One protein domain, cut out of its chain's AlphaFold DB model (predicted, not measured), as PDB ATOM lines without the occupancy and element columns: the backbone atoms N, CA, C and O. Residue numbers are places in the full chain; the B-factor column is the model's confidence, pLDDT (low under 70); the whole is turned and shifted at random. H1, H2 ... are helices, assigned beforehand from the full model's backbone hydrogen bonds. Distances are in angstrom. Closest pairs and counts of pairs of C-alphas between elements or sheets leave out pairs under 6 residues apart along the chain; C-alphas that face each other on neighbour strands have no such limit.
ATOM      1  N   LYS A   2     140.832 163.309 128.682       44.94
ATOM      2  CA  LYS A   2     141.418 164.664 128.555       44.94
ATOM      3  C   LYS A   2     141.870 165.304 129.881       44.94
ATOM      4  O   LYS A   2     142.856 166.032 129.877       44.94
ATOM      5  N   ASP A   3     141.207 165.001 130.997       63.88
ATOM      6  CA  ASP A   3     141.559 165.607 132.292       63.88
ATOM      7  C   ASP A   3     142.796 164.986 132.942       63.88
ATOM      8  O   ASP A   3     143.564 165.697 133.580       63.88
ATOM      9  N   ARG A   4     143.083 163.700 132.682       73.31
ATOM     10  CA  ARG A   4     144.311 163.058 133.183       73.31
ATOM     11  C   ARG A   4     145.564 163.721 132.618       73.31
ATOM     12  O   ARG A   4     146.490 163.984 133.365       73.31
ATOM     13  N   THR A   5     145.557 164.075 131.333       81.56
ATOM     14  CA  THR A   5     146.680 164.773 130.686       81.56
ATOM     15  C   THR A   5     146.868 166.202 131.205       81.56
ATOM     16  O   THR A   5     147.969 166.735 131.142       81.56
ATOM     17  N   LYS A   6     145.810 166.854 131.703       86.75
ATOM     18  CA  LYS A   6     145.928 168.182 132.326       86.75
ATOM     19  C   LYS A   6     146.517 168.085 133.729       86.75
ATOM     20  O   LYS A   6     147.433 168.837 134.035       86.75
ATOM     21  N   VAL A   7     146.011 167.158 134.544       87.81
ATOM     22  CA  VAL A   7     146.528 166.901 135.897       87.81
ATOM     23  C   VAL A   7     148.001 166.510 135.834       87.81
ATOM     24  O   VAL A   7     148.808 167.077 136.558       87.81
ATOM     25  N   ASP A   8     148.364 165.625 134.908       90.12
ATOM     26  CA  ASP A   8     149.748 165.194 134.704       90.12
ATOM     27  C   ASP A   8     150.689 166.376 134.411       90.12
ATOM     28  O   ASP A   8     151.701 166.538 135.087       90.12
ATOM     29  N   LYS A   9     150.286 167.293 133.520       90.94
ATOM     30  CA  LYS A   9     151.044 168.526 133.232       90.94
ATOM     31  C   LYS A   9     151.193 169.446 134.441       90.94
ATOM     32  O   LYS A   9     152.229 170.081 134.598       90.94
ATOM     33  N   VAL A  10     150.157 169.562 135.273       91.81
ATOM     34  CA  VAL A  10     150.233 170.361 136.505       91.81
ATOM     35  C   VAL A  10     151.249 169.746 137.465       91.81
ATOM     36  O   VAL A  10     152.075 170.471 138.011       91.81
ATOM     37  N   LEU A  11     151.231 168.423 137.628       91.88
ATOM     38  CA  LEU A  11     152.173 167.720 138.496       91.88
ATOM     39  C   LEU A  11     153.613 167.796 137.966       91.88
ATOM     40  O   LEU A  11     154.530 168.019 138.753       91.88
ATOM     41  N   ASP A  12     153.815 167.696 136.649       91.88
ATOM     42  CA  ASP A  12     155.129 167.912 136.028       91.88
ATOM     43  C   ASP A  12     155.643 169.335 136.297       91.88
ATOM     44  O   ASP A  12     156.801 169.517 136.670       91.88
ATOM     45  N   ASN A  13     154.778 170.348 136.167       90.19
ATOM     46  CA  ASN A  13     155.140 171.733 136.470       90.19
ATOM     47  C   ASN A  13     155.512 171.916 137.945       90.19
ATOM     48  O   ASN A  13     156.509 172.572 138.231       90.19
ATOM     49  N   ILE A  14     154.753 171.319 138.873       89.12
ATOM     50  CA  ILE A  14     155.072 171.350 140.308       89.12
ATOM     51  C   ILE A  14     156.469 170.769 140.535       89.12
ATOM     52  O   ILE A  14     157.307 171.433 141.141       89.12
ATOM     53  N   ILE A  15     156.756 169.584 139.995       89.88
ATOM     54  CA  ILE A  15     158.070 168.943 140.137       89.88
ATOM     55  C   ILE A  15     159.187 169.826 139.564       89.88
ATOM     56  O   ILE A  15     160.233 169.970 140.191       89.88
ATOM     57  N   ASN A  16     158.979 170.432 138.394       89.06
ATOM     58  CA  ASN A  16     159.994 171.276 137.764       89.06
ATOM     59  C   ASN A  16     160.288 172.537 138.585       89.06
ATOM     60  O   ASN A  16     161.456 172.846 138.797       89.06
ATOM     61  N   VAL A  17     159.263 173.189 139.146       86.25
ATOM     62  CA  VAL A  17     159.446 174.329 140.064       86.25
ATOM     63  C   VAL A  17     160.294 173.938 141.279       86.25
ATOM     64  O   VAL A  17     161.157 174.701 141.704       86.25
ATOM     65  N   HIS A  18     160.099 172.733 141.822       86.75
ATOM     66  CA  HIS A  18     160.876 172.252 142.971       86.75
ATOM     67  C   HIS A  18     162.328 171.915 142.611       86.75
ATOM     68  O   HIS A  18     163.196 171.993 143.469       86.75
ATOM     69  N   ARG A  19     162.619 171.586 141.346       84.88
ATOM     70  CA  ARG A  19     164.000 171.402 140.865       84.88
ATOM     71  C   ARG A  19     164.725 172.719 140.619       84.88
ATOM     72  O   ARG A  19     165.935 172.783 140.801       84.88
ATOM     73  N   GLU A  20     164.003 173.735 140.157       82.50
ATOM     74  CA  GLU A  20     164.567 175.055 139.859       82.50
ATOM     75  C   GLU A  20     164.970 175.803 141.136       82.50
ATOM     76  O   GLU A  20     166.012 176.456 141.166       82.50
ATOM     77  N   ILE A  21     164.174 175.674 142.199       71.38
ATOM     78  CA  ILE A  21     164.476 176.219 143.525       71.38
ATOM     79  C   ILE A  21     165.354 175.187 144.246       71.38
ATOM     80  O   ILE A  21     164.837 174.235 144.824       71.38
ATOM     81  N   GLY A  22     166.678 175.325 144.145       69.88
ATOM     82  CA  GLY A  22     167.642 174.300 144.558       69.88
ATOM     83  C   GLY A  22     167.363 173.677 145.935       69.88
ATOM     84  O   GLY A  22     167.154 174.373 146.926       69.88
ATOM     85  N   ILE A  23     167.423 172.341 146.008       66.44
ATOM     86  CA  ILE A  23     167.078 171.536 147.198       66.44
ATOM     87  C   ILE A  23     167.823 172.010 148.460       66.44
ATOM     88  O   ILE A  23     167.240 172.076 149.540       66.44
ATOM     89  N   MET A  24     169.102 172.384 148.331       62.62
ATOM     90  CA  MET A  24     169.910 172.867 149.459       62.62
ATOM     91  C   MET A  24     169.438 174.228 149.994       62.62
ATOM     92  O   MET A  24     169.444 174.438 151.203       62.62
ATOM     93  N   GLU A  25     168.963 175.118 149.123       69.31
ATOM     94  CA  GLU A  25     168.460 176.446 149.499       69.31
ATOM     95  C   GLU A  25     167.152 176.341 150.303       69.31
ATOM     96  O   GLU A  25     166.940 177.050 151.294       69.31
ATOM     97  N   LYS A  26     166.283 175.390 149.940       67.88
ATOM     98  CA  LYS A  26     165.060 175.092 150.702       67.88
ATOM     99  C   LYS A  26     165.329 174.381 152.020       67.88
ATOM    100  O   LYS A  26     164.674 174.683 153.018       67.88
ATOM    101  N   PHE A  27     166.293 173.460 152.033       60.88
ATOM    102  CA  PHE A  27     166.688 172.756 153.248       60.88
ATOM    103  C   PHE A  27     167.229 173.731 154.304       60.88
ATOM    104  O   PHE A  27     166.817 173.677 155.462       60.88
ATOM    105  N   GLU A  28     168.084 174.675 153.903       66.94
ATOM    106  CA  GLU A  28     168.635 175.693 154.806       66.94
ATOM    107  C   GLU A  28     167.592 176.719 155.274       66.94
ATOM    108  O   GLU A  28     167.650 177.180 156.415       66.94
ATOM    109  N   SER A  29     166.607 177.054 154.434       74.94
ATOM    110  CA  SER A  29     165.517 177.975 154.797       74.94
ATOM    111  C   SER A  29     164.374 177.318 155.579       74.94
ATOM    112  O   SER A  29     163.492 178.022 156.076       74.94
ATOM    113  N   GLY A  30     164.367 175.986 155.705       71.31
ATOM    114  CA  GLY A  30     163.266 175.235 156.316       71.31
ATOM    115  C   GLY A  30     161.963 175.276 155.506       71.31
ATOM    116  O   GLY A  30     160.911 174.928 156.036       71.31
ATOM    117  N   ALA A  31     162.027 175.700 154.239       78.00
ATOM    118  CA  ALA A  31     160.898 175.776 153.308       78.00
ATOM    119  C   ALA A  31     160.699 174.479 152.501       78.00
ATOM    120  O   ALA A  31     159.970 174.465 151.512       78.00
ATOM    121  N   GLU A  32     161.381 173.409 152.903       84.31
ATOM    122  CA  GLU A  32     161.274 172.083 152.312       84.31
ATOM    123  C   GLU A  32     159.874 171.486 152.494       84.31
ATOM    124  O   GLU A  32     159.324 171.476 153.601       84.31
ATOM    125  N   ASP A  33     159.335 170.912 151.418       86.56
ATOM    126  CA  ASP A  33     158.123 170.103 151.472       86.56
ATOM    127  C   ASP A  33     158.340 168.650 151.023       86.56
ATOM    128  O   ASP A  33     159.445 168.193 150.724       86.56
ATOM    129  N   LEU A  34     157.259 167.867 151.024       87.25
ATOM    130  CA  LEU A  34     157.305 166.444 150.701       87.25
ATOM    131  C   LEU A  34     157.840 166.164 149.282       87.25
ATOM    132  O   LEU A  34     158.473 165.130 149.061       87.25
ATOM    133  N   THR A  35     157.601 167.065 148.327       88.00
ATOM    134  CA  THR A  35     158.102 166.943 146.952       88.00
ATOM    135  C   THR A  35     159.620 167.036 146.937       88.00
ATOM    136  O   THR A  35     160.276 166.203 146.313       88.00
ATOM    137  N   ASP A  36     160.183 167.993 147.674       88.00
ATOM    138  CA  ASP A  36     161.631 168.176 147.809       88.00
ATOM    139  C   ASP A  36     162.291 166.955 148.481       88.00
ATOM    140  O   ASP A  36     163.324 166.465 148.016       88.00
ATOM    141  N   VAL A  37     161.652 166.390 149.516       87.56
ATOM    142  CA  VAL A  37     162.106 165.145 150.166       87.56
ATOM    143  C   VAL A  37     162.151 163.991 149.165       87.56
ATOM    144  O   VAL A  37     163.146 163.265 149.107       87.56
ATOM    145  N   PHE A  38     161.095 163.805 148.365       87.38
ATOM    146  CA  PHE A  38     161.062 162.738 147.364       87.38
ATOM    147  C   PHE A  38     162.112 162.923 146.270       87.38
ATOM    148  O   PHE A  38     162.728 161.938 145.861       87.38
ATOM    149  N   LEU A  39     162.346 164.158 145.821       87.50
ATOM    150  CA  LEU A  39     163.396 164.460 144.850       87.50
ATOM    151  C   LEU A  39     164.783 164.131 145.412       87.50
ATOM    152  O   LEU A  39     165.545 163.424 144.755       87.50
ATOM    153  N   ARG A  40     165.074 164.521 146.657       85.62
ATOM    154  CA  ARG A  40     166.336 164.168 147.324       85.62
ATOM    155  C   ARG A  40     166.524 162.655 147.456       85.62
ATOM    156  O   ARG A  40     167.612 162.150 147.195       85.62
ATOM    157  N   VAL A  41     165.487 161.922 147.865       83.75
ATOM    158  CA  VAL A  41     165.549 160.453 148.007       83.75
ATOM    159  C   VAL A  41     165.744 159.765 146.653       83.75
ATOM    160  O   VAL A  41     166.446 158.760 146.561       83.75
ATOM    161  N   MET A  42     165.144 160.306 145.592       82.88
ATOM    162  CA  MET A  42     165.369 159.832 144.228       82.88
ATOM    163  C   MET A  42     166.829 160.038 143.794       82.88
ATOM    164  O   MET A  42     167.394 159.163 143.142       82.88
ATOM    165  N   GLU A  43     167.448 161.161 144.170       80.31
ATOM    166  CA  GLU A  43     168.847 161.478 143.851       80.31
ATOM    167  C   GLU A  43     169.854 160.668 144.682       80.31
ATOM    168  O   GLU A  43     170.893 160.266 144.156       80.31
ATOM    169  N   SER A  44     169.548 160.366 145.950       76.62
ATOM    170  CA  SER A  44     170.474 159.644 146.835       76.62
ATOM    171  C   SER A  44     170.690 158.178 146.441       76.62
ATOM    172  O   SER A  44     171.688 157.582 146.835       76.62
ATOM    173  N   SER A  45     169.790 157.586 145.641       66.62
ATOM    174  CA  SER A  45     169.827 156.165 145.238       66.62
ATOM    175  C   SER A  45     169.892 155.168 146.415       66.62
ATOM    176  O   SER A  45     170.227 154.002 146.224       66.62
ATOM    177  N   GLU A  46     169.563 155.602 147.637       70.31
ATOM    178  CA  GLU A  46     169.691 154.798 148.865       70.31
ATOM    179  C   GLU A  46     168.543 153.799 149.066       70.31
ATOM    180  O   GLU A  46     168.616 152.917 149.925       70.31
ATOM    181  N   PHE A  47     167.468 153.916 148.285       65.75
ATOM    182  CA  PHE A  47     166.309 153.043 148.407       65.75
ATOM    183  C   PHE A  47     166.414 151.808 147.497       65.75
ATOM    184  O   PHE A  47     166.784 151.923 146.330       65.75
ATOM    185  N   PRO A  48     166.005 150.614 147.974       63.91
ATOM    186  CA  PRO A  48     166.072 149.363 147.209       63.91
ATOM    187  C   PRO A  48     165.129 149.300 145.990       63.91
ATOM    188  O   PRO A  48     165.083 148.277 145.307       63.91
ATOM    189  N   PHE A  49     164.364 150.357 145.712       67.44
ATOM    190  CA  PHE A  49     163.490 150.474 144.548       67.44
ATOM    191  C   PHE A  49     163.724 151.804 143.824       67.44
ATOM    192  O   PHE A  49     163.969 152.829 144.456       67.44
ATOM    193  N   LEU A  50     163.607 151.793 142.489       71.69
ATOM    194  CA  LEU A  50     163.688 153.003 141.669       71.69
ATOM    195  C   LEU A  50     162.456 153.882 141.917       71.69
ATOM    196  O   LEU A  50     161.351 153.537 141.495       71.69
ATOM    197  N   LEU A  51     162.652 155.018 142.583       83.50
ATOM    198  CA  LEU A  51     161.647 156.072 142.657       83.50
ATOM    199  C   LEU A  51     161.671 156.859 141.341       83.50
ATOM    200  O   LEU A  51     162.716 157.342 140.920       83.50
ATOM    201  N   THR A  52     160.527 156.964 140.671       88.88
ATOM    202  CA  THR A  52     160.390 157.707 139.407       88.88
ATOM    203  C   THR A  52     159.500 158.932 139.584       88.88
ATOM    204  O   THR A  52     158.697 158.993 140.518       88.88
ATOM    205  N   ASN A  53     159.564 159.875 138.638       86.69
ATOM    206  CA  ASN A  53     158.631 161.007 138.595       86.69
ATOM    207  C   ASN A  53     157.174 160.540 138.643       86.69
ATOM    208  O   ASN A  53     156.380 161.127 139.364       86.69
ATOM    209  N   ASP A  54     156.824 159.456 137.952       88.81
ATOM    210  CA  ASP A  54     155.457 158.932 137.966       88.81
ATOM    211  C   ASP A  54     155.043 158.424 139.352       88.81
ATOM    212  O   ASP A  54     153.886 158.580 139.745       88.81
ATOM    213  N   ASN A  55     155.979 157.880 140.139       88.88
ATOM    214  CA  ASN A  55     155.701 157.514 141.527       88.88
ATOM    215  C   ASN A  55     155.483 158.753 142.404       88.88
ATOM    216  O   ASN A  55     154.529 158.775 143.178       88.88
ATOM    217  N   ILE A  56     156.317 159.787 142.254       89.12
ATOM    218  CA  ILE A  56     156.180 161.052 142.994       89.12
ATOM    219  C   ILE A  56     154.842 161.719 142.652       89.12
ATOM    220  O   ILE A  56     154.066 162.050 143.547       89.12
ATOM    221  N   LYS A  57     154.517 161.821 141.357       90.00
ATOM    222  CA  LYS A  57     153.233 162.336 140.862       90.00
ATOM    223  C   LYS A  57     152.051 161.558 141.430       90.00
ATOM    224  O   LYS A  57     151.078 162.173 141.855       90.00
ATOM    225  N   ALA A  58     152.135 160.228 141.464       89.06
ATOM    226  CA  ALA A  58     151.072 159.392 142.010       89.06
ATOM    227  C   ALA A  58     150.841 159.654 143.505       89.06
ATOM    228  O   ALA A  58     149.691 159.784 143.912       89.06
ATOM    229  N   VAL A  59     151.905 159.779 144.306       87.62
ATOM    230  CA  VAL A  59     151.782 160.066 145.745       87.62
ATOM    231  C   VAL A  59     151.213 161.464 145.989       87.62
ATOM    232  O   VAL A  59     150.288 161.607 146.784       87.62
ATOM    233  N   ILE A  60     151.712 162.483 145.280       87.38
ATOM    234  CA  ILE A  60     151.200 163.859 145.393       87.38
ATOM    235  C   ILE A  60     149.715 163.905 145.019       87.38
ATOM    236  O   ILE A  60     148.909 164.495 145.739       87.38
ATOM    237  N   LEU A  61     149.335 163.254 143.917       87.94
ATOM    238  CA  LEU A  61     147.947 163.207 143.472       87.94
ATOM    239  C   LEU A  61     147.042 162.491 144.481       87.94
ATOM    240  O   LEU A  61     145.959 162.993 144.770       87.94
ATOM    241  N   ASP A  62     147.482 161.352 145.022       85.38
ATOM    242  CA  ASP A  62     146.729 160.586 146.024       85.38
ATOM    243  C   ASP A  62     146.476 161.428 147.282       85.38
ATOM    244  O   ASP A  62     145.343 161.518 147.753       85.38
ATOM    245  N   MET A  63     147.498 162.145 147.763       84.56
ATOM    246  CA  MET A  63     147.370 163.050 148.908       84.56
ATOM    247  C   MET A  63     146.416 164.219 148.641       84.56
ATOM    248  O   MET A  63     145.581 164.529 149.493       84.56
ATOM    249  N   LEU A  64     146.509 164.861 147.472       82.75
ATOM    250  CA  LEU A  64     145.657 166.002 147.120       82.75
ATOM    251  C   LEU A  64     144.190 165.597 146.958       82.75
ATOM    252  O   LEU A  64     143.314 166.267 147.507       82.75
ATOM    253  N   VAL A  65     143.920 164.509 146.234       82.50
ATOM    254  CA  VAL A  65     142.552 164.021 146.001       82.50
ATOM    255  C   VAL A  65     141.935 163.544 147.312       82.50
ATOM    256  O   VAL A  65     140.845 163.984 147.671       82.50
ATOM    257  N   ALA A  66     142.655 162.713 148.075       81.06
ATOM    258  CA  ALA A  66     142.154 162.209 149.348       81.06
ATOM    259  C   ALA A  66     141.925 163.337 150.365       81.06
ATOM    260  O   ALA A  66     140.911 163.332 151.061       81.06
ATOM    261  N   GLY A  67     142.841 164.308 150.454       74.50
ATOM    262  CA  GLY A  67     142.765 165.398 151.427       74.50
ATOM    263  C   GLY A  67     141.697 166.448 151.112       74.50
ATOM    264  O   GLY A  67     141.069 166.964 152.037       74.50
ATOM    265  N   SER A  68     141.466 166.752 149.832       75.88
ATOM    266  CA  SER A  68     140.561 167.838 149.425       75.88
ATOM    267  C   SER A  68     139.093 167.429 149.506       75.88
ATOM    268  O   SER A  68     138.298 168.094 150.176       75.88
ATOM    269  N   ASP A  69     138.733 166.312 148.866       70.00
ATOM    270  CA  ASP A  69     137.328 165.915 148.739       70.00
ATOM    271  C   ASP A  69     136.732 165.541 150.102       70.00
ATOM    272  O   ASP A  69     135.611 165.945 150.413       70.00
ATOM    273  N   THR A  70     137.507 164.870 150.963       69.12
ATOM    274  CA  THR A  70     137.033 164.397 152.277       69.12
ATOM    275  C   THR A  70     136.948 165.492 153.340       69.12
ATOM    276  O   THR A  70     136.027 165.475 154.153       69.12
ATOM    277  N   SER A  71     137.864 166.469 153.338       64.38
ATOM    278  CA  SER A  71     137.867 167.545 154.344       64.38
ATOM    279  C   SER A  71     136.757 168.575 154.109       64.38
ATOM    280  O   SER A  71     136.345 169.261 155.041       64.38
ATOM    281  N   SER A  72     136.274 168.702 152.867       64.88
ATOM    282  CA  SER A  72     135.297 169.729 152.483       64.88
ATOM    283  C   SER A  72     133.843 169.404 152.850       64.88
ATOM    284  O   SER A  72     133.038 170.325 152.966       64.88
ATOM    285  N   SER A  73     133.481 168.126 153.008       58.78
ATOM    286  CA  SER A  73     132.084 167.695 152.851       58.78
ATOM    287  C   SER A  73     131.274 167.516 154.136       58.78
ATOM    288  O   SER A  73     130.060 167.667 154.082       58.78
TER     289      SER A  73
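What this domain is: This is residues 2 to 73 of the 218 residues of an uncharacterized protein of Solanum lycopersicum (UniProt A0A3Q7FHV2). H3 and H4, a spread helical hairpin, cross H1 steeply, H4 near H1's middle and H3 near its end; residues 62 to 73 of H4 stick out. The 72 printed residues have four named helices, H1 to H4 in order; the class is all helix. The whole is only just loose, close to compact: radius of gyration of the C-alphas 13.6 A, spans 37 by 27 by 21 A.

How they stand to each other: Start at H1, residues 2 to 20: its residues 8 to 12 touch residues 57 to 61 of H4, residues 53 to 73, closest at C-alphas 11 and 57, 6.0 A. Residues 15 to 18 of H1 only just touch H3, residues 34 to 44, with 3 pairs of C-alphas within 8 A, the closest 18 and 36, 6.4 A. H2, residues 23 to 29, is close to H3 but not clearly touching, closest at C-alphas 23 and 36, 6.4 A. Every O i to N i+4 pair is within hydrogen-bond range in H2 and H3, 14 of 15 in H1, 15 of 17 in H4.

Where its parts are: Find C-alpha 2 at (141.418, 164.664, 128.555); H1 runs 27.8 A, H2 10.1 A, H3 15.3 A and H4 30.9 A to C-alpha 73 at (132.084, 167.695, 152.851).

The domain as a whole: The printed part has no cut and no long link; look for pLDDT under 70 at 17 residues, among them 22 to 28.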